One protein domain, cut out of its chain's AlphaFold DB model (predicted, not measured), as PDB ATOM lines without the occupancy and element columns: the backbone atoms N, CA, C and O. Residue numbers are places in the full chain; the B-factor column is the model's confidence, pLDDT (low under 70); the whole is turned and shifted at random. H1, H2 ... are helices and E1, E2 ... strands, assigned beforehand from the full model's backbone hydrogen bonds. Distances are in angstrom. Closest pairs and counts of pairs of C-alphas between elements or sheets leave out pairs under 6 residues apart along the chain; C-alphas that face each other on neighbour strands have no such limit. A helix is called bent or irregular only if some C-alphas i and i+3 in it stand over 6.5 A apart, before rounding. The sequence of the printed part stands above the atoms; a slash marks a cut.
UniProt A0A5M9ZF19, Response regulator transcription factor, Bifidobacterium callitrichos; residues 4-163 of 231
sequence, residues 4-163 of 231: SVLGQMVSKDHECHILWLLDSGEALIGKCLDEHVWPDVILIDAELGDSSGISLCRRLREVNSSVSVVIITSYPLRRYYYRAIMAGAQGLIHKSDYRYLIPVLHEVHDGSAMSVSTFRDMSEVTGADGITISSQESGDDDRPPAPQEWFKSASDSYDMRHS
ATOM      1  N   SER A   4     126.923 121.529  88.187       70.56
ATOM      2  CA  SER A   4     125.820 120.620  88.500       70.56
ATOM      3  C   SER A   4     126.105 119.690  89.683       70.56
ATOM      4  O   SER A   4     125.200 119.424  90.469       70.56
ATOM      5  N   VAL A   5     127.348 119.228  89.858       78.12
ATOM      6  CA  VAL A   5     127.721 118.392  91.012       78.12
ATOM      7  C   VAL A   5     127.779 119.236  92.280       78.12
ATOM      8  O   VAL A   5     127.184 118.849  93.279       78.12
ATOM      9  N   LEU A   6     128.418 120.412  92.235       75.19
ATOM     10  CA  LEU A   6     128.438 121.335  93.380       75.19
ATOM     11  C   LEU A   6     127.021 121.732  93.800       75.19
ATOM     12  O   LEU A   6     126.699 121.668  94.984       75.19
ATOM     13  N   GLY A   7     126.160 122.052  92.830       78.56
ATOM     14  CA  GLY A   7     124.759 122.364  93.086       78.56
ATOM     15  C   GLY A   7     124.040 121.227  93.809       78.56
ATOM     16  O   GLY A   7     123.469 121.446  94.867       78.56
ATOM     17  N   GLN A   8     124.156 119.987  93.323       79.88
ATOM     18  CA  GLN A   8     123.550 118.828  93.992       79.88
ATOM     19  C   GLN A   8     124.054 118.605  95.421       79.88
ATOM     20  O   GLN A   8     123.308 118.095  96.252       79.88
ATOM     21  N   MET A   9     125.315 118.924  95.706       80.19
ATOM     22  CA  MET A   9     125.880 118.756  97.045       80.19
ATOM     23  C   MET A   9     125.349 119.807  98.009       80.19
ATOM     24  O   MET A   9     124.966 119.453  99.120       80.19
ATOM     25  N   VAL A  10     125.271 121.064  97.566       82.69
ATOM     26  CA  VAL A  10     124.709 122.155  98.369       82.69
ATOM     27  C   VAL A  10     123.210 121.954  98.591       82.69
ATOM     28  O   VAL A  10     122.745 122.123  99.707       82.69
ATOM     29  N   SER A  11     122.463 121.476  97.589       81.56
ATOM     30  CA  SER A  11     121.023 121.203  97.725       81.56
ATOM     31  C   SER A  11     120.663 120.079  98.705       81.56
ATOM     32  O   SER A  11     119.482 119.881  98.981       81.56
ATOM     33  N   LYS A  12     121.638 119.294  99.186       82.50
ATOM     34  CA  LYS A  12     121.399 118.288 100.234       82.50
ATOM     35  C   LYS A  12     121.352 118.897 101.631       82.50
ATOM     36  O   LYS A  12     120.846 118.243 102.536       82.50
ATOM     37  N   ASP A  13     121.898 120.094 101.799       86.56
ATOM     38  CA  ASP A  13     121.800 120.847 103.037       86.56
ATOM     39  C   ASP A  13     120.473 121.614 103.066       86.56
ATOM     40  O   ASP A  13     120.071 122.207 102.067       86.56
ATOM     41  N   HIS A  14     119.765 121.573 104.194       83.75
ATOM     42  CA  HIS A  14     118.450 122.211 104.317       83.75
ATOM     43  C   HIS A  14     118.532 123.708 104.640       83.75
ATOM     44  O   HIS A  14     117.533 124.412 104.499       83.75
ATOM     45  N   GLU A  15     119.696 124.194 105.071       86.69
ATOM     46  CA  GLU A  15     119.906 125.598 105.427       86.69
ATOM     47  C   GLU A  15     120.450 126.390 104.225       86.69
ATOM     48  O   GLU A  15     120.126 127.566 104.051       86.69
ATOM     49  N   CYS A  16     121.172 125.735 103.309       88.69
ATOM     50  CA  CYS A  16     121.664 126.354 102.080       88.69
ATOM     51  C   CYS A  16     120.632 126.343 100.940       88.69
ATOM     52  O   CYS A  16     120.279 125.296 100.396       88.69
ATOM     53  N   HIS A  17     120.249 127.530 100.468       89.31
ATOM     54  CA  HIS A  17     119.389 127.692  99.294       89.31
ATOM     55  C   HIS A  17     120.178 128.275  98.120       89.31
ATOM     56  O   HIS A  17     120.731 129.370  98.198       89.31
ATOM     57  N   ILE A  18     120.226 127.548  97.001       92.25
ATOM     58  CA  ILE A  18     120.904 128.023  95.790       92.25
ATOM     59  C   ILE A  18     119.981 128.996  95.064       92.25
ATOM     60  O   ILE A  18     118.995 128.575  94.461       92.25
ATOM     61  N   LEU A  19     120.330 130.283  95.076       92.00
ATOM     62  CA  LEU A  19     119.629 131.281  94.269       92.00
ATOM     63  C   LEU A  19     119.919 131.057  92.784       92.00
ATOM     64  O   LEU A  19     118.999 130.871  91.990       92.00
ATOM     65  N   TRP A  20     121.203 131.024  92.411       92.12
ATOM     66  CA  TRP A  20     121.633 130.952  91.017       92.12
ATOM     67  C   TRP A  20     122.875 130.076  90.839       92.12
ATOM     68  O   TRP A  20     123.747 130.022  91.703       92.12
ATOM     69  N   LEU A  21     122.973 129.441  89.670       91.19
ATOM     70  CA  LEU A  21     124.191 128.810  89.166       91.19
ATOM     71  C   LEU A  21     124.591 129.542  87.890       91.19
ATOM     72  O   LEU A  21     123.817 129.580  86.936       91.19
ATOM     73  N   LEU A  22     125.773 130.149  87.903       90.00
ATOM     74  CA  LEU A  22     126.256 131.026  86.842       90.00
ATOM     75  C   LEU A  22     127.635 130.553  86.380       90.00
ATOM     76  O   LEU A  22     128.417 130.028  87.172       90.00
ATOM     77  N   ASP A  23     127.922 130.740  85.098       85.88
ATOM     78  CA  ASP A  23     129.169 130.340  84.442       85.88
ATOM     79  C   ASP A  23     130.149 131.507  84.232       85.88
ATOM     80  O   ASP A  23     131.289 131.293  83.821       85.88
ATOM     81  N   SER A  24     129.740 132.741  84.551       84.25
ATOM     82  CA  SER A  24     130.574 133.933  84.417       84.25
ATOM     83  C   SER A  24     130.355 134.946  85.541       84.25
ATOM     84  O   SER A  24     129.267 135.089  86.103       84.25
ATOM     85  N   GLY A  25     131.415 135.697  85.850       83.06
ATOM     86  CA  GLY A  25     131.365 136.766  86.845       83.06
ATOM     87  C   GLY A  25     130.535 137.979  86.424       83.06
ATOM     88  O   GLY A  25     129.929 138.621  87.277       83.06
ATOM     89  N   GLU A  26     130.474 138.278  85.123       83.06
ATOM     90  CA  GLU A  26     129.633 139.369  84.609       83.06
ATOM     91  C   GLU A  26     128.150 139.059  84.808       83.06
ATOM     92  O   GLU A  26     127.406 139.920  85.274       83.06
ATOM     93  N   ALA A  27     127.730 137.813  84.546       87.75
ATOM     94  CA  ALA A  27     126.361 137.384  84.806       87.75
ATOM     95  C   ALA A  27     125.999 137.512  86.293       87.75
ATOM     96  O   ALA A  27     124.883 137.909  86.612       87.75
ATOM     97  N   LEU A  28     126.938 137.227  87.204       90.00
ATOM     98  CA  LEU A  28     126.724 137.391  88.644       90.00
ATOM     99  C   LEU A  28     126.486 138.852  89.027       90.00
ATOM    100  O   LEU A  28     125.492 139.154  89.680       90.00
ATOM    101  N   ILE A  29     127.384 139.754  88.622       85.31
ATOM    102  CA  ILE A  29     127.262 141.179  88.960       85.31
ATOM    103  C   ILE A  29     125.990 141.764  88.341       85.31
ATOM    104  O   ILE A  29     125.245 142.445  89.043       85.31
ATOM    105  N   GLY A  30     125.728 141.472  87.063       83.38
ATOM    106  CA  GLY A  30     124.520 141.924  86.373       83.38
ATOM    107  C   GLY A  30     123.258 141.470  87.098       83.38
ATOM    108  O   GLY A  30     122.417 142.292  87.433       83.38
ATOM    109  N   LYS A  31     123.181 140.189  87.470       88.50
ATOM    110  CA  LYS A  31     122.010 139.641  88.158       88.50
ATOM    111  C   LYS A  31     121.763 140.265  89.531       88.50
ATOM    112  O   LYS A  31     120.625 140.609  89.837       88.50
ATOM    113  N   CYS A  32     122.817 140.471  90.326       86.12
ATOM    114  CA  CYS A  32     122.692 141.145  91.621       86.12
ATOM    115  C   CYS A  32     122.175 142.587  91.483       86.12
ATOM    116  O   CYS A  32     121.384 143.046  92.309       86.12
ATOM    117  N   LEU A  33     122.638 143.311  90.460       81.50
ATOM    118  CA  LEU A  33     122.252 144.703  90.221       81.50
ATOM    119  C   LEU A  33     120.845 144.820  89.627       81.50
ATOM    120  O   LEU A  33     120.066 145.650  90.086       81.50
ATOM    121  N   ASP A  34     120.511 143.983  88.647       84.94
ATOM    122  CA  ASP A  34     119.231 144.031  87.944       84.94
ATOM    123  C   ASP A  34     118.081 143.589  88.860       84.94
ATOM    124  O   ASP A  34     117.078 144.292  88.998       84.94
ATOM    125  N   GLU A  35     118.237 142.454  89.548       88.06
ATOM    126  CA  GLU A  35     117.193 141.903  90.424       88.06
ATOM    127  C   GLU A  35     117.166 142.567  91.809       88.06
ATOM    128  O   GLU A  35     116.221 142.357  92.564       88.06
ATOM    129  N   HIS A  36     118.170 143.390  92.145       82.94
ATOM    130  CA  HIS A  36     118.340 144.000  93.471       82.94
ATOM    131  C   HIS A  36     118.367 142.962  94.613       82.94
ATOM    132  O   HIS A  36     117.985 143.251  95.747       82.94
ATOM    133  N   VAL A  37     118.840 141.749  94.313       88.25
ATOM    134  CA  VAL A  37     118.970 140.631  95.253       88.25
ATOM    135  C   VAL A  37     120.446 140.298  95.410       88.25
ATOM    136  O   VAL A  37     121.152 140.088  94.428       88.25
ATOM    137  N   TRP A  38     120.914 140.215  96.654       88.62
ATOM    138  CA  TRP A  38     122.269 139.773  96.972       88.62
ATOM    139  C   TRP A  38     122.210 138.457  97.750       88.62
ATOM    140  O   TRP A  38     121.493 138.402  98.748       88.62
ATOM    141  N   PRO A  39     122.938 137.408  97.322       92.50
ATOM    142  CA  PRO A  39     123.104 136.201  98.126       92.50
ATOM    143  C   PRO A  39     123.836 136.517  99.432       92.50
ATOM    144  O   PRO A  39     124.672 137.418  99.454       92.50
ATOM    145  N   ASP A  40     123.607 135.725 100.479       91.31
ATOM    146  CA  ASP A  40     124.387 135.843 101.718       91.31
ATOM    147  C   ASP A  40     125.837 135.397 101.505       91.31
ATOM    148  O   ASP A  40     126.779 136.024 101.987       91.31
ATOM    149  N   VAL A  41     126.021 134.329 100.720       93.75
ATOM    150  CA  VAL A  41     127.329 133.774 100.373       93.75
ATOM    151  C   VAL A  41     127.424 133.545  98.868       93.75
ATOM    152  O   VAL A  41     126.553 132.932  98.253       93.75
ATOM    153  N   ILE A  42     128.523 134.000  98.272       94.69
ATOM    154  CA  ILE A  42     128.888 133.752  96.879       94.69
ATOM    155  C   ILE A  42     130.081 132.795  96.859       94.69
ATOM    156  O   ILE A  42     131.167 133.120  97.345       94.69
ATOM    157  N   LEU A  43     129.887 131.627  96.248       93.88
ATOM    158  CA  LEU A  43     130.959 130.681  95.956       93.88
ATOM    159  C   LEU A  43     131.520 130.960  94.557       93.88
ATOM    160  O   LEU A  43     130.793 130.892  93.568       93.88
ATOM    161  N   ILE A  44     132.812 131.263  94.472       93.31
ATOM    162  CA  ILE A  44     133.486 131.649  93.231       93.31
ATOM    163  C   ILE A  44     134.583 130.643  92.920       93.31
ATOM    164  O   ILE A  44     135.502 130.445  93.714       93.31
ATOM    165  N   ASP A  45     134.529 130.039  91.738       91.69
ATOM    166  CA  ASP A  45     135.654 129.267  91.223       91.69
ATOM    167  C   ASP A  45     136.869 130.183  91.021       91.69
ATOM    168  O   ASP A  45     136.752 131.239  90.404       91.69
ATOM    169  N   ALA A  46     138.045 129.814  91.530       87.44
ATOM    170  CA  ALA A  46     139.261 130.605  91.336       87.44
ATOM    171  C   ALA A  46     139.595 130.787  89.843       87.44
ATOM    172  O   ALA A  46     140.188 131.802  89.461       87.44
ATOM    173  N   GLU A  47     139.174 129.826  89.021       82.19
ATOM    174  CA  GLU A  47     139.338 129.800  87.571       82.19
ATOM    175  C   GLU A  47     137.954 129.835  86.916       82.19
ATOM    176  O   GLU A  47     137.250 128.830  86.851       82.19
ATOM    177  N   LEU A  48     137.551 131.019  86.452       74.88
ATOM    178  CA  LEU A  48     136.274 131.258  85.781       74.88
ATOM    179  C   LEU A  48     136.518 131.512  84.293       74.88
ATOM    180  O   LEU A  48     136.621 132.669  83.873       74.88
ATOM    181  N   GLY A  49     136.613 130.442  83.497       69.44
ATOM    182  CA  GLY A  49     136.865 130.546  82.056       69.44
ATOM    183  C   GLY A  49     138.072 131.446  81.763       69.44
ATOM    184  O   GLY A  49     139.162 131.200  82.274       69.44
ATOM    185  N   ASP A  50     137.854 132.535  81.021       54.62
ATOM    186  CA  ASP A  50     138.900 133.500  80.642       54.62
ATOM    187  C   ASP A  50     139.244 134.535  81.734       54.62
ATOM    188  O   ASP A  50     139.997 135.483  81.488       54.62
ATOM    189  N   SER A  51     138.652 134.431  82.928       63.44
ATOM    190  CA  SER A  51     138.779 135.413  84.010       63.44
ATOM    191  C   SER A  51     139.166 134.780  85.349       63.44
ATOM    192  O   SER A  51     138.782 133.660  85.680       63.44
ATOM    193  N   SER A  52     139.918 135.521  86.166       80.56
ATOM    194  CA  SER A  52     140.243 135.074  87.519       80.56
ATOM    195  C   SER A  52     139.077 135.333  88.478       80.56
ATOM    196  O   SER A  52     138.657 136.480  88.659       80.56
ATOM    197  N   GLY A  53     138.617 134.297  89.184       87.38
ATOM    198  CA  GLY A  53     137.624 134.439  90.256       87.38
ATOM    199  C   GLY A  53     138.098 135.326  91.408       87.38
ATOM    200  O   GLY A  53     137.305 135.996  92.066       87.38
ATOM    201  N   ILE A  54     139.414 135.434  91.592       86.88
ATOM    202  CA  ILE A  54     140.022 136.385  92.524       86.88
ATOM    203  C   ILE A  54     139.786 137.830  92.065       86.88
ATOM    204  O   ILE A  54     139.415 138.697  92.860       86.88
ATOM    205  N   SER A  55     139.981 138.100  90.773       82.88
ATOM    206  CA  SER A  55     139.694 139.409  90.183       82.88
ATOM    207  C   SER A  55     138.202 139.744  90.296       82.88
ATOM    208  O   SER A  55     137.864 140.888  90.604       82.88
ATOM    209  N   LEU A  56     137.315 138.753  90.133       88.00
ATOM    210  CA  LEU A  56     135.875 138.904  90.364       88.00
ATOM    211  C   LEU A  56     135.549 139.229  91.826       88.00
ATOM    212  O   LEU A  56     134.814 140.177  92.069       88.00
ATOM    213  N   CYS A  57     136.128 138.510  92.792       90.19
ATOM    214  CA  CYS A  57     135.969 138.809  94.219       90.19
ATOM    215  C   CYS A  57     136.325 140.272  94.514       90.19
ATOM    216  O   CYS A  57     135.559 140.990  95.156       90.19
ATOM    217  N   ARG A  58     137.448 140.754  93.967       85.31
ATOM    218  CA  ARG A  58     137.870 142.146  94.148       85.31
ATOM    219  C   ARG A  58     136.844 143.140  93.590       85.31
ATOM    220  O   ARG A  58     136.569 144.134  94.254       85.31
ATOM    221  N   ARG A  59     136.272 142.864  92.413       83.56
ATOM    222  CA  ARG A  59     135.224 143.694  91.791       83.56
ATOM    223  C   ARG A  59     133.917 143.658  92.573       83.56
ATOM    224  O   ARG A  59     133.341 144.708  92.824       83.56
ATOM    225  N   LEU A  60     133.470 142.477  92.999       86.44
ATOM    226  CA  LEU A  60     132.265 142.325  93.819       86.44
ATOM    227  C   LEU A  60     132.350 143.191  95.059       86.44
ATOM    228  O   LEU A  60     131.408 143.894  95.382       86.44
ATOM    229  N   ARG A  61     133.516 143.213  95.694       84.00
ATOM    230  CA  ARG A  61     133.754 144.053  96.853       84.00
ATOM    231  C   ARG A  61     133.688 145.556  96.587       84.00
ATOM    232  O   ARG A  61     133.465 146.296  97.534       84.00
ATOM    233  N   GLU A  62     133.945 146.018  95.365       80.44
ATOM    234  CA  GLU A  62     133.772 147.433  94.997       80.44
ATOM    235  C   GLU A  62     132.288 147.805  94.868       80.44
ATOM    236  O   GLU A  62     131.935 148.964  95.064       80.44
ATOM    237  N   VAL A  63     131.431 146.823  94.574       80.25
ATOM    238  CA  VAL A  63     129.983 146.996  94.391       80.25
ATOM    239  C   VAL A  63     129.208 146.719  95.685       80.25
ATOM    240  O   VAL A  63     128.282 147.449  96.022       80.25
ATOM    241  N   ASN A  64     129.588 145.674  96.419       80.88
ATOM    242  CA  ASN A  64     128.979 145.245  97.669       80.88
ATOM    243  C   ASN A  64     130.060 144.714  98.629       80.88
ATOM    244  O   ASN A  64     130.667 143.655  98.428       80.88
ATOM    245  N   SER A  65     130.288 145.463  99.704       79.38
ATOM    246  CA  SER A  65     131.252 145.133 100.752       79.38
ATOM    247  C   SER A  65     130.668 144.283 101.881       79.38
ATOM    248  O   SER A  65     131.384 144.022 102.835       79.38
ATOM    249  N   SER A  66     129.411 143.846 101.809       83.19
ATOM    250  CA  SER A  66     128.736 143.098 102.879       83.19
ATOM    251  C   SER A  66     128.571 141.609 102.572       83.19
ATOM    252  O   SER A  66     128.620 140.807 103.494       83.19
ATOM    253  N   VAL A  67     128.417 141.229 101.299       90.19
ATOM    254  CA  VAL A  67     128.200 139.824 100.895       90.19
ATOM    255  C   VAL A  67     129.365 138.916 101.289       90.19
ATOM    256  O   VAL A  67     130.518 139.303 101.127       90.19
ATOM    257  N   SER A  68     129.136 137.688 101.742       92.38
ATOM    258  CA  SER A  68     130.253 136.776 101.993       92.38
ATOM    259  C   SER A  68     130.782 136.147 100.705       92.38
ATOM    260  O   SER A  68     130.014 135.774  99.823       92.38
ATOM    261  N   VAL A  69     132.105 136.037 100.558       93.56
ATOM    262  CA  VAL A  69     132.732 135.468  99.350       93.56
ATOM    263  C   VAL A  69     133.676 134.333  99.725       93.56
ATOM    264  O   VAL A  69     134.638 134.532 100.468       93.56
ATOM    265  N   VAL A  70     133.439 133.156  99.148       94.56
ATOM    266  CA  VAL A  70     134.281 131.963  99.290       94.56
ATOM    267  C   VAL A  70     134.871 131.614  97.933       94.56
ATOM    268  O   VAL A  70     134.148 131.456  96.954       94.56
ATOM    269  N   ILE A  71     136.190 131.459  97.868       93.56
ATOM    270  CA  ILE A  71     136.875 130.953  96.679       93.56
ATOM    271  C   ILE A  71     136.921 129.426  96.735       93.56
ATOM    272  O   ILE A  71     137.207 128.850  97.781       93.56
ATOM    273  N   ILE A  72     136.705 128.752  95.610       92.69
ATOM    274  CA  ILE A  72     136.878 127.305  95.475       92.69
ATOM    275  C   ILE A  72     137.825 126.989  94.313       92.69
ATOM    276  O   ILE A  72     137.760 127.626  93.270       92.69
ATOM    277  N   THR A  73     138.736 126.028  94.460       88.06
ATOM    278  CA  THR A  73     139.737 125.721  93.418       88.06
ATOM    279  C   THR A  73     140.117 124.244  93.384       88.06
ATOM    280  O   THR A  73     140.082 123.567  94.401       88.06
ATOM    281  N   SER A  74     140.472 123.719  92.211       86.19
ATOM    282  CA  SER A  74     141.054 122.371  92.046       86.19
ATOM    283  C   SER A  74     142.579 122.338  92.164       86.19
ATOM    284  O   SER A  74     143.184 121.289  91.963       86.19
ATOM    285  N   TYR A  75     143.197 123.484  92.428       81.94
ATOM    286  CA  TYR A  75     144.643 123.643  92.491       81.94
ATOM    287  C   TYR A  75     145.107 123.823  93.938       81.94
ATOM    288  O   TYR A  75     144.320 124.242  94.789       81.94
ATOM    289  N   PRO A  76     146.404 123.601  94.223       77.31
ATOM    290  CA  PRO A  76     146.939 123.736  95.572       77.31
ATOM    291  C   PRO A  76     146.575 125.078  96.213       77.31
ATOM    292  O   PRO A  76     146.891 126.143  95.670       77.31
ATOM    293  N   LEU A  77     145.958 125.032  97.398       80.88
ATOM    294  CA  LEU A  77     145.420 126.216  98.077       80.88
ATOM    295  C   LEU A  77     146.483 127.297  98.301       80.88
ATOM    296  O   LEU A  77     146.196 128.482  98.152       80.88
ATOM    297  N   ARG A  78     147.741 126.902  98.544       74.06
ATOM    298  CA  ARG A  78     148.899 127.805  98.665       74.06
ATOM    299  C   ARG A  78     149.022 128.799  97.498       74.06
ATOM    300  O   ARG A  78     149.455 129.926  97.716       74.06
ATOM    301  N   ARG A  79     148.652 128.408  96.271       73.81
ATOM    302  CA  ARG A  79     148.722 129.279  95.079       73.81
ATOM    303  C   ARG A  79     147.731 130.441  95.155       73.81
ATOM    304  O   ARG A  79     148.027 131.532  94.670       73.81
ATOM    305  N   TYR A  80     146.573 130.201  95.762       78.75
ATOM    306  CA  TYR A  80     145.458 131.144  95.801       78.75
ATOM    307  C   TYR A  80     145.308 131.839  97.150       78.75
ATOM    308  O   TYR A  80     144.743 132.924  97.186       78.75
ATOM    309  N   TYR A  81     145.875 131.279  98.221       77.56
ATOM    310  CA  TYR A  81     145.753 131.755  99.599       77.56
ATOM    311  C   TYR A  81     145.966 133.267  99.737       77.56
ATOM    312  O   TYR A  81     145.036 133.989 100.087       77.56
ATOM    313  N   TYR A  82     147.153 133.766  99.364       74.44
ATOM    314  CA  TYR A  82     147.465 135.200  99.421       74.44
ATOM    315  C   TYR A  82     146.447 136.030  98.633       74.44
ATOM    316  O   TYR A  82     145.896 137.010  99.127       74.44
ATOM    317  N   ARG A  83     146.187 135.623  97.386       77.50
ATOM    318  CA  ARG A  83     145.396 136.414  96.443       77.50
ATOM    319  C   ARG A  83     143.912 136.446  96.824       77.50
ATOM    320  O   ARG A  83     143.277 137.474  96.633       77.50
ATOM    321  N   ALA A  84     143.379 135.358  97.377       85.88
ATOM    322  CA  ALA A  84     141.998 135.252  97.844       85.88
ATOM    323  C   ALA A  84     141.738 136.203  99.011       85.88
ATOM    324  O   ALA A  84     140.815 137.013  98.945       85.88
ATOM    325  N   ILE A  85     142.615 136.186 100.016       82.88
ATOM    326  CA  ILE A  85     142.527 137.091 101.166       82.88
ATOM    327  C   ILE A  85     142.622 138.531 100.686       82.88
ATOM    328  O   ILE A  85     141.726 139.326 100.932       82.88
ATOM    329  N   MET A  86     143.659 138.860  99.916       77.81
ATOM    330  CA  MET A  86     143.877 140.227  99.438       77.81
ATOM    331  C   MET A  86     142.801 140.722  98.464       77.81
ATOM    332  O   MET A  86     142.686 141.927  98.260       77.81
ATOM    333  N   ALA A  87     142.004 139.836  97.863       81.69
ATOM    334  CA  ALA A  87     140.809 140.206  97.102       81.69
ATOM    335  C   ALA A  87     139.559 140.380  97.978       81.69
ATOM    336  O   ALA A  87     138.571 140.955  97.522       81.69
ATOM    337  N   GLY A  88     139.619 139.926  99.226       85.31
ATOM    338  CA  GLY A  88     138.579 140.039 100.236       85.31
ATOM    339  C   GLY A  88     137.671 138.834 100.377       85.31
ATOM    340  O   GLY A  88     136.531 138.991 100.817       85.31
ATOM    341  N   ALA A  89     138.155 137.653 100.008       91.25
ATOM    342  CA  ALA A  89     137.470 136.413 100.317       91.25
ATOM    343  C   ALA A  89     137.539 136.115 101.823       91.25
ATOM    344  O   ALA A  89     138.554 136.365 102.473       91.25
ATOM    345  N   GLN A  90     136.459 135.545 102.347       91.31
ATOM    346  CA  GLN A  90     136.343 135.012 103.709       91.31
ATOM    347  C   GLN A  90     136.550 133.492 103.753       91.31
ATOM    348  O   GLN A  90     136.577 132.905 104.829       91.31
ATOM    349  N   GLY A  91     136.674 132.850 102.590       91.81
ATOM    350  CA  GLY A  91     136.758 131.403 102.416       91.81
ATOM    351  C   GLY A  91     137.705 131.026 101.278       91.81
ATOM    352  O   GLY A  91     137.712 131.690 100.243       91.81
ATOM    353  N   LEU A  92     138.455 129.934 101.424       91.06
ATOM    354  CA  LEU A  92     139.166 129.271 100.327       91.06
ATOM    355  C   LEU A  92     139.045 127.757 100.497       91.06
ATOM    356  O   LEU A  92     139.544 127.239 101.482       91.06
ATOM    357  N   ILE A  93     138.428 127.060  99.546       91.81
ATOM    358  CA  ILE A  93     138.142 125.622  99.614       91.81
ATOM    359  C   ILE A  93     138.803 124.890  98.445       91.81
ATOM    360  O   ILE A  93     138.824 125.379  97.313       91.81
ATOM    361  N   HIS A  94     139.308 123.683  98.694       89.88
ATOM    362  CA  HIS A  94     139.754 122.797  97.623       89.88
ATOM    363  C   HIS A  94     138.593 121.941  97.088       89.88
ATOM    364  O   HIS A  94     137.909 121.267  97.854       89.88
ATOM    365  N   LYS A  95     138.390 121.890  95.766       87.69
ATOM    366  CA  LYS A  95     137.273 121.171  95.115       87.69
ATOM    367  C   LYS A  95     137.251 119.674  95.414       87.69
ATOM    368  O   LYS A  95     136.194 119.062  95.307       87.69
ATOM    369  N   SER A  96     138.396 119.063  95.724       85.31
ATOM    370  CA  SER A  96     138.437 117.637  96.069       85.31
ATOM    371  C   SER A  96     137.998 117.350  97.504       85.31
ATOM    372  O   SER A  96     137.733 116.193  97.808       85.31
ATOM    373  N   ASP A  97     137.916 118.365  98.372       85.25
ATOM    374  CA  ASP A  97     137.557 118.197  99.781       85.25
ATOM    375  C   ASP A  97     136.236 118.891 100.115       85.25
ATOM    376  O   ASP A  97     136.125 119.831 100.900       85.25
ATOM    377  N   TYR A  98     135.189 118.388  99.475       81.38
ATOM    378  CA  TYR A  98     133.826 118.887  99.600       81.38
ATOM    379  C   TYR A  98     133.229 118.750 101.009       81.38
ATOM    380  O   TYR A  98     132.184 119.336 101.276       81.38
ATOM    381  N   ARG A  99     133.863 117.990 101.913       87.00
ATOM    382  CA  ARG A  99     133.413 117.842 103.308       87.00
ATOM    383  C   ARG A  99     133.402 119.183 104.039       87.00
ATOM    384  O   ARG A  99     132.572 119.382 104.915       87.00
ATOM    385  N   TYR A 100     134.285 120.095 103.636       89.38
ATOM    386  CA  TYR A 100     134.365 121.445 104.184       89.38
ATOM    387  C   TYR A 100     133.426 122.437 103.499       89.38
ATOM    388  O   TYR A 100     133.292 123.549 103.992       89.38
ATOM    389  N   LEU A 101     132.742 122.068 102.409       89.88
ATOM    390  CA  LEU A 101     131.884 123.003 101.680       89.88
ATOM    391  C   LEU A 101     130.780 123.575 102.571       89.88
ATOM    392  O   LEU A 101     130.739 124.780 102.777       89.88
ATOM    393  N   ILE A 102     129.921 122.721 103.129       91.31
ATOM    394  CA  ILE A 102     128.807 123.169 103.975       91.31
ATOM    395  C   ILE A 102     129.295 123.849 105.264       91.31
ATOM    396  O   ILE A 102     128.869 124.978 105.503       91.31
ATOM    397  N   PRO A 103     130.232 123.263 106.045       91.00
ATOM    398  CA  PRO A 103     130.731 123.910 107.259       91.00
ATOM    399  C   PRO A 103     131.273 125.319 107.017       91.00
ATOM    400  O   PRO A 103     130.982 126.229 107.782       91.00
ATOM    401  N   VAL A 104     132.019 125.517 105.928       92.06
ATOM    402  CA  VAL A 104     132.581 126.828 105.591       92.06
ATOM    403  C   VAL A 104     131.495 127.800 105.157       92.06
ATOM    404  O   VAL A 104     131.555 128.959 105.547       92.06
ATOM    405  N   LEU A 105     130.516 127.363 104.354       92.56
ATOM    406  CA  LEU A 105     129.407 128.228 103.939       92.56
ATOM    407  C   LEU A 105     128.610 128.730 105.148       92.56
ATOM    408  O   LEU A 105     128.288 129.913 105.202       92.56
ATOM    409  N   HIS A 106     128.352 127.854 106.121       91.31
ATOM    410  CA  HIS A 106     127.708 128.219 107.384       91.31
ATOM    411  C   HIS A 106     128.574 129.183 108.198       91.31
ATOM    412  O   HIS A 106     128.089 130.206 108.662       91.31
ATOM    413  N   GLU A 107     129.871 128.896 108.321       90.69
ATOM    414  CA  GLU A 107     130.805 129.726 109.083       90.69
ATOM    415  C   GLU A 107     130.895 131.156 108.533       90.69
ATOM    416  O   GLU A 107     130.911 132.113 109.303       90.69
ATOM    417  N   VAL A 108     130.919 131.325 107.208       91.75
ATOM    418  CA  VAL A 108     131.034 132.658 106.598       91.75
ATOM    419  C   VAL A 108     129.700 133.383 106.424       91.75
ATOM    420  O   VAL A 108     129.712 134.568 106.090       91.75
ATOM    421  N   HIS A 109     128.560 132.709 106.604       89.50
ATOM    422  CA  HIS A 109     127.228 133.285 106.388       89.50
ATOM    423  C   HIS A 109     127.013 134.570 107.201       89.50
ATOM    424  O   HIS A 109     126.588 135.580 106.647       89.50
ATOM    425  N   ASP A 110     127.447 134.585 108.464       81.44
ATOM    426  CA  ASP A 110     127.325 135.740 109.369       81.44
ATOM    427  C   ASP A 110     128.354 136.854 109.094       81.44
ATOM    428  O   ASP A 110     128.632 137.712 109.933       81.44
ATOM    429  N   GLY A 111     128.998 136.814 107.929       75.62
ATOM    430  CA  GLY A 111     130.097 137.695 107.572       75.62
ATOM    431  C   GLY A 111     131.453 137.231 108.102       75.62
ATOM    432  O   GLY A 111     132.455 137.753 107.634       75.62
ATOM    433  N   SER A 112     131.527 136.236 108.989       84.19
ATOM    434  CA  SER A 112     132.800 135.760 109.551       84.19
ATOM    435  C   SER A 112     133.761 135.210 108.486       84.19
ATOM    436  O   SER A 112     133.368 134.817 107.388       84.19
ATOM    437  N   ALA A 113     135.057 135.188 108.798       87.19
ATOM    438  CA  ALA A 113     136.025 134.412 108.029       87.19
ATOM    439  C   ALA A 113     136.016 132.946 108.467       87.19
ATOM    440  O   ALA A 113     135.805 132.655 109.643       87.19
ATOM    441  N   MET A 114     136.350 132.052 107.535       89.94
ATOM    442  CA  MET A 114     136.714 130.670 107.840       89.94
ATOM    443  C   MET A 114     137.790 130.631 108.929       89.94
ATOM    444  O   MET A 114     138.797 131.345 108.860       89.94
ATOM    445  N   SER A 115     137.615 129.751 109.905       86.19
ATOM    446  CA  SER A 115     138.574 129.580 110.985       86.19
ATOM    447  C   SER A 115     139.870 128.924 110.519       86.19
ATOM    448  O   SER A 115     139.940 128.120 109.586       86.19
ATOM    449  N   VAL A 116     140.937 129.237 111.255       80.31
ATOM    450  CA  VAL A 116     142.274 128.675 111.030       80.31
ATOM    451  C   VAL A 116     142.292 127.160 111.159       80.31
ATOM    452  O   VAL A 116     143.037 126.515 110.430       80.31
ATOM    453  N   SER A 117     141.511 126.603 112.086       81.50
ATOM    454  CA  SER A 117     141.365 125.157 112.257       81.50
ATOM    455  C   SER A 117     140.784 124.528 111.000       81.50
ATOM    456  O   SER A 117     141.432 123.669 110.413       81.50
ATOM    457  N   THR A 118     139.650 125.045 110.512       87.12
ATOM    458  CA  THR A 118     139.012 124.562 109.279       87.12
ATOM    459  C   THR A 118     139.975 124.638 108.095       87.12
ATOM    460  O   THR A 118     140.129 123.675 107.343       87.12
ATOM    461  N   PHE A 119     140.684 125.761 107.949       84.19
ATOM    462  CA  PHE A 119     141.662 125.930 106.880       84.19
ATOM    463  C   PHE A 119     142.845 124.956 106.997       84.19
ATOM    464  O   PHE A 119     143.251 124.361 105.998       84.19
ATOM    465  N   ARG A 120     143.406 124.787 108.202       79.06
ATOM    466  CA  ARG A 120     144.552 123.906 108.458       79.06
ATOM    467  C   ARG A 120     144.195 122.456 108.172       79.06
ATOM    468  O   ARG A 120     144.883 121.836 107.362       79.06
ATOM    469  N   ASP A 121     143.106 121.973 108.759       82.06
ATOM    470  CA  ASP A 121     142.652 120.587 108.632       82.06
ATOM    471  C   ASP A 121     142.401 120.229 107.158       82.06
ATOM    472  O   ASP A 121     142.732 119.137 106.698       82.06
ATOM    473  N   MET A 122     141.874 121.170 106.369       84.31
ATOM    474  CA  MET A 122     141.711 121.001 104.924       84.31
ATOM    475  C   MET A 122     143.045 121.064 104.154       84.31
ATOM    476  O   MET A 122     143.250 120.334 103.176       84.31
ATOM    477  N   SER A 123     143.966 121.942 104.554       72.06
ATOM    478  CA  SER A 123     145.263 122.112 103.885       72.06
ATOM    479  C   SER A 123     146.196 120.905 104.067       72.06
ATOM    480  O   SER A 123     146.871 120.516 103.115       72.06
ATOM    481  N   GLU A 124     146.169 120.266 105.241       69.12
ATOM    482  CA  GLU A 124     146.949 119.060 105.551       69.12
ATOM    483  C   GLU A 124     146.471 117.863 104.712       69.12
ATOM    484  O   GLU A 124     147.270 117.121 104.146       69.12
ATOM    485  N   VAL A 125     145.154 117.718 104.525       61.50
ATOM    486  CA  VAL A 125     144.569 116.639 103.704       61.50
ATOM    487  C   VAL A 125     144.909 116.785 102.216       61.50
ATOM    488  O   VAL A 125     145.010 115.790 101.497       61.50
ATOM    489  N   THR A 126     145.090 118.014 101.731       61.06
ATOM    490  CA  THR A 126     145.320 118.298 100.303       61.06
ATOM    491  C   THR A 126     146.800 118.380  99.915       61.06
ATOM    492  O   THR A 126     147.112 118.735  98.777       61.06
ATOM    493  N   GLY A 127     147.722 118.027 100.822       53.50
ATOM    494  CA  GLY A 127     149.165 118.079 100.568       53.50
ATOM    495  C   GLY A 127     149.693 119.508 100.409       53.50
ATOM    496  O   GLY A 127     150.704 119.738  99.743       53.50
ATOM    497  N   ALA A 128     149.010 120.495 101.000       51.78
ATOM    498  CA  ALA A 128     149.454 121.884 101.045       51.78
ATOM    499  C   ALA A 128     150.428 122.136 102.217       51.78
ATOM    500  O   ALA A 128     150.456 123.242 102.760       51.78
ATOM    501  N   ASP A 129     151.275 121.148 102.539       43.38
ATOM    502  CA  ASP A 129     152.244 121.074 103.657       43.38
ATOM    503  C   ASP A 129     153.293 122.209 103.701       43.38
ATOM    504  O   ASP A 129     154.200 122.226 104.529       43.38
ATOM    505  N   GLY A 130     153.193 123.184 102.797       45.97
ATOM    506  CA  GLY A 130     154.125 124.288 102.618       45.97
ATOM    507  C   GLY A 130     153.559 125.675 102.912       45.97
ATOM    508  O   GLY A 130     154.223 126.654 102.567       45.97
ATOM    509  N   ILE A 131     152.380 125.822 103.536       51.94
ATOM    510  CA  ILE A 131     152.023 127.099 104.196       51.94
ATOM    511  C   ILE A 131     152.795 127.170 105.525       51.94
ATOM    512  O   ILE A 131     152.238 127.352 106.604       51.94
ATOM    513  N   THR A 132     154.118 126.997 105.461       42.91
ATOM    514  CA  THR A 132     154.998 127.372 106.557       42.91
ATOM    515  C   THR A 132     154.853 128.875 106.682       42.91
ATOM    516  O   THR A 132     155.281 129.636 105.817       42.91
ATOM    517  N   ILE A 133     154.217 129.295 107.770       47.50
ATOM    518  CA  ILE A 133     154.165 130.664 108.275       47.50
ATOM    519  C   ILE A 133     155.600 131.020 108.717       47.50
ATOM    520  O   ILE A 133     155.850 131.306 109.881       47.50
ATOM    521  N   SER A 134     156.598 130.924 107.831       37.12
ATOM    522  CA  SER A 134     157.961 131.296 108.176       37.12
ATOM    523  C   SER A 134     157.962 132.805 108.367       37.12
ATOM    524  O   SER A 134     157.553 133.604 107.522       37.12
ATOM    525  N   SER A 135     158.355 133.221 109.558       39.38
ATOM    526  CA  SER A 135     158.478 134.614 109.991       39.38
ATOM    527  C   SER A 135     159.597 135.370 109.261       39.38
ATOM    528  O   SER A 135     160.000 136.441 109.700       39.38
ATOM    529  N   GLN A 136     160.157 134.799 108.193       36.34
ATOM    530  CA  GLN A 136     161.408 135.235 107.594       36.34
ATOM    531  C   GLN A 136     161.371 135.078 106.074       36.34
ATOM    532  O   GLN A 136     162.056 134.232 105.518       36.34
ATOM    533  N   GLU A 137     160.618 135.939 105.400       34.69
ATOM    534  CA  GLU A 137     161.000 136.401 104.064       34.69
ATOM    535  C   GLU A 137     160.762 137.910 103.995       34.69
ATOM    536  O   GLU A 137     159.628 138.363 103.899       34.69
ATOM    537  N   SER A 138     161.873 138.659 104.048       33.59
ATOM    538  CA  SER A 138     162.040 140.088 103.720       33.59
ATOM    539  C   SER A 138     161.182 141.109 104.487       33.59
ATOM    540  O   SER A 138     159.962 141.061 104.495       33.59
ATOM    541  N   GLY A 139     161.845 142.087 105.109       35.53
ATOM    542  CA  GLY A 139     161.220 143.165 105.882       35.53
ATOM    543  C   GLY A 139     160.461 144.198 105.043       35.53
ATOM    544  O   GLY A 139     160.878 145.351 104.997       35.53
ATOM    545  N   ASP A 140     159.354 143.799 104.424       35.31
ATOM    546  CA  ASP A 140     158.469 144.671 103.647       35.31
ATOM    547  C   ASP A 140     156.993 144.429 104.026       35.31
ATOM    548  O   ASP A 140     156.609 143.324 104.411       35.31
ATOM    549  N   ASP A 141     156.172 145.473 103.921       44.47
ATOM    550  CA  ASP A 141     154.758 145.617 104.346       44.47
ATOM    551  C   ASP A 141     153.758 144.674 103.609       44.47
ATOM    552  O   ASP A 141     152.551 144.898 103.622       44.47
ATOM    553  N   ASP A 142     154.255 143.619 102.948       46.09
ATOM    554  CA  ASP A 142     153.575 142.814 101.917       46.09
ATOM    555  C   ASP A 142     153.311 141.342 102.325       46.09
ATOM    556  O   ASP A 142     152.894 140.525 101.495       46.09
ATOM    557  N   ARG A 143     153.517 140.960 103.596       48.19
ATOM    558  CA  ARG A 143     153.165 139.612 104.093       48.19
ATOM    559  C   ARG A 143     151.634 139.429 104.082       48.19
ATOM    560  O   ARG A 143     150.936 140.302 104.600       48.19
ATOM    561  N   PRO A 144     151.091 138.308 103.553       52.00
ATOM    562  CA  PRO A 144     149.663 138.031 103.671       52.00
ATOM    563  C   PRO A 144     149.247 138.001 105.138       52.00
ATOM    564  O   PRO A 144     150.025 137.504 105.964       52.00
ATOM    565  N   PRO A 145     148.004 138.403 105.440       59.62
ATOM    566  CA  PRO A 145     147.429 138.096 106.729       59.62
ATOM    567  C   PRO A 145     147.545 136.587 106.981       59.62
ATOM    568  O   PRO A 145     147.246 135.759 106.103       59.62
ATOM    569  N   ALA A 146     148.026 136.205 108.163       60.62
ATOM    570  CA  ALA A 146     147.944 134.817 108.603       60.62
ATOM    571  C   ALA A 146     146.474 134.345 108.553       60.62
ATOM    572  O   ALA A 146     145.577 135.185 108.531       60.62
ATOM    573  N   PRO A 147     146.168 133.036 108.548       58.22
ATOM    574  CA  PRO A 147     144.769 132.602 108.458       58.22
ATOM    575  C   PRO A 147     143.902 133.190 109.584       58.22
ATOM    576  O   PRO A 147     142.761 133.567 109.362       58.22
ATOM    577  N   GLN A 148     144.485 133.382 110.775       62.00
ATOM    578  CA  GLN A 148     143.840 134.057 111.918       62.00
ATOM    579  C   GLN A 148     143.582 135.557 111.707       62.00
ATOM    580  O   GLN A 148     142.867 136.181 112.484       62.00
ATOM    581  N   GLU A 149     144.203 136.135 110.690       63.19
ATOM    582  CA  GLU A 149     144.087 137.527 110.275       63.19
ATOM    583  C   GLU A 149     143.228 137.649 109.000       63.19
ATOM    584  O   GLU A 149     143.160 138.731 108.415       63.19
ATOM    585  N   TRP A 150     142.564 136.566 108.554       75.75
ATOM    586  CA  TRP A 150     141.475 136.685 107.582       75.75
ATOM    587  C   TRP A 150     140.426 137.656 108.112       75.75
ATOM    588  O   TRP A 150     140.147 137.731 109.311       75.75
ATOM    589  N   PHE A 151     139.855 138.431 107.198       70.62
ATOM    590  CA  PHE A 151     138.926 139.488 107.558       70.62
ATOM    591  C   PHE A 151     137.668 138.899 108.173       70.62
ATOM    592  O   PHE A 151     136.971 138.122 107.529       70.62
ATOM    593  N   LYS A 152     137.358 139.325 109.398       73.25
ATOM    594  CA  LYS A 152     136.138 138.917 110.098       73.25
ATOM    595  C   LYS A 152     134.868 139.338 109.378       73.25
ATOM    596  O   LYS A 152     133.822 138.813 109.713       73.25
ATOM    597  N   SER A 153     134.945 140.301 108.469       74.81
ATOM    598  CA  SER A 153     133.844 140.682 107.603       74.81
ATOM    599  C   SER A 153     134.324 141.127 106.232       74.81
ATOM    600  O   SER A 153     135.451 141.597 106.034       74.81
ATOM    601  N   ALA A 154     133.419 141.019 105.267       70.38
ATOM    602  CA  ALA A 154     133.573 141.604 103.948       70.38
ATOM    603  C   ALA A 154     133.875 143.123 104.008       70.38
ATOM    604  O   ALA A 154     134.668 143.624 103.199       70.38
ATOM    605  N   SER A 155     133.319 143.824 105.007       68.56
ATOM    606  CA  SER A 155     133.550 145.253 105.242       68.56
ATOM    607  C   SER A 155     134.965 145.508 105.752       68.56
ATOM    608  O   SER A 155     135.658 146.355 105.197       68.56
ATOM    609  N   ASP A 156     135.450 144.711 106.711       71.31
ATOM    610  CA  ASP A 156     136.828 144.820 107.218       71.31
ATOM    611  C   ASP A 156     137.842 144.652 106.084       71.31
ATOM    612  O   ASP A 156     138.831 145.383 105.984       71.31
ATOM    613  N   SER A 157     137.572 143.709 105.176       70.75
ATOM    614  CA  SER A 157     138.387 143.539 103.979       70.75
ATOM    615  C   SER A 157     138.333 144.754 103.054       70.75
ATOM    616  O   SER A 157     139.344 145.133 102.455       70.75
ATOM    617  N   TYR A 158     137.148 145.332 102.859       66.38
ATOM    618  CA  TYR A 158     136.968 146.522 102.036       66.38
ATOM    619  C   TYR A 158     137.749 147.708 102.588       66.38
ATOM    620  O   TYR A 158     138.572 148.270 101.859       66.38
ATOM    621  N   ASP A 159     137.571 148.023 103.865       69.06
ATOM    622  CA  ASP A 159     138.246 149.135 104.530       69.06
ATOM    623  C   ASP A 159     139.766 148.959 104.492       69.06
ATOM    624  O   ASP A 159     140.512 149.888 104.170       69.06
ATOM    625  N   MET A 160     140.242 147.731 104.715       69.25
ATOM    626  CA  MET A 160     141.662 147.402 104.647       69.25
ATOM    627  C   MET A 160     142.231 147.579 103.232       69.25
ATOM    628  O   MET A 160     143.254 148.249 103.079       69.25
ATOM    629  N   ARG A 161     141.555 147.093 102.182       61.31
ATOM    630  CA  ARG A 161     141.984 147.288 100.779       61.31
ATOM    631  C   ARG A 161     141.980 148.751 100.339       61.31
ATOM    632  O   ARG A 161     142.792 149.145  99.498       61.31
ATOM    633  N   HIS A 162     141.076 149.554 100.892       64.38
ATOM    634  CA  HIS A 162     141.003 150.989 100.621       64.38
ATOM    635  C   HIS A 162     141.969 151.799 101.494       64.38
ATOM    636  O   HIS A 162     142.292 152.944 101.160       64.38
ATOM    637  N   SER A 163     142.522 151.192 102.549       62.28
ATOM    638  CA  SER A 163     143.622 151.772 103.305       62.28
ATOM    639  C   SER A 163     144.863 151.936 102.419       62.28
ATOM    640  O   SER A 163     145.192 151.122 101.553       62.28
TER     641      SER A 163
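This is residues 4 to 163 of the 231 residues of the protein "Response regulator transcription factor" of Bifidobacterium callitrichos (UniProt A0A5M9ZF19). A small sheet of three parallel strands, E1, E2 and E3, makes the core, with helices H3 and H4 side by side over one face and H5 over the other. H1 and H2 lie toward the E1 side, H6 lies toward the E3 side, H7 lies beyond one end of the strands, and a long loop between H6 and H7 swings outward, where residues 136 to 142 stick out. The printed part has 160 residues, with seven named helices and three named strands in the order H1 H2 E1 H3 E2 H4 E3 H5 H6 H7; the class is mostly helix. It is compact, with a radius of gyration of the C-alphas of 15.2 A and spans of 47 by 35 by 31 A.

H1, residues 4 to 10, is close to but not clearly touching H5, residues 98 to 109; their closest C-alphas, those of Val 10 and Ile 102, are 7.0 A apart. H2, residues 25 to 35, only just touches H3, residues 53 to 63, with 3 pairs of C-alphas within 8 A, the closest being Gly 25 and Leu 56 at 6.1 A. E1, residues 41 to 45, and E2, residues 68 to 73, are parallel neighbours at 24 degrees, with N 42 and O 68 within hydrogen-bond range at 2.8 A and N 70 and O 42 at 2.9 A. E2 and E3, residues 91 to 94, are parallel neighbours at 20 degrees, with N 71 and O 91 at 2.8 A and N 73 and O 93 at 2.9 A. The sheet runs E1 E2 E3. H3 lies over E1 and E2 at a height over the sheet of 9.9 A. H4, residues 77 to 87, lies on the same face over E2 and E3 at 9.3 A. H3 and H4 touch at a shallow tilt of 16 degrees, the same way, closest at the C-alphas of Arg 58 and Ala 87, 4.6 A apart. E1, H3, E2 and E2, H4, E3 are strand-helix-strand units, two parallel neighbour strands with a helix between, each with a right-handed crossover. H5 lies on the opposite face, over E2 and E3, at a height of 8.4 A; with H3 and H4 this gives three layers, helices on both faces of a sheet. H6, residues 116 to 125, only grazes the sheet with its residues 118 to 125. H5 and H6 form a helical hairpin and only just touch, with 3 pairs of C-alphas within 8 A, made by residues 100 to 104 of H5 alone; the closest are Tyr 100 and Met 122, 7.4 A apart. H7, residues 154 to 162, is not on the sheet and only just touches H3, with 3 pairs of C-alphas within 8 A, about perpendicular at 90 degrees; Arg 61 and Tyr 158 have the closest C-alphas, 6.6 A apart. Every O i to N i+4 pair is within hydrogen-bond range in H1, H2, H3 and H7, against 5 of 7 in H4, 6 of 8 in H5 and 5 of 6 in H6.

H1 begins at C-alpha 4, (125.820, 120.620, 88.500). H2 is 15.5 A from first to last C-alpha, and H3 is 15.3 A. E2, the longest strand, is 16.9 A and begins at C-alpha 68, (130.253, 136.776, 101.993); E1 is 13.2 A. H5, the longest helix by residues, is 17.2 A. H4 and H5 are irregular: C-alphas 79 and 82 are 7.4 A apart, and C-alphas 99 and 102 are 7.1 A apart. H7 ends at C-alpha 162, (141.003, 150.989, 100.621).

The two C-alphas farthest apart, those of Glu 35 and Gln 136, are 47.9 A apart. The printed part has no cut. The links from H1 to H2, 14 residues, and from H6 to H7, 28 residues, are long. The mean pLDDT of the printed part is 77.7; residues 49 to 51, 124 to 149, 155 and 158 to 163 of the model are under 70.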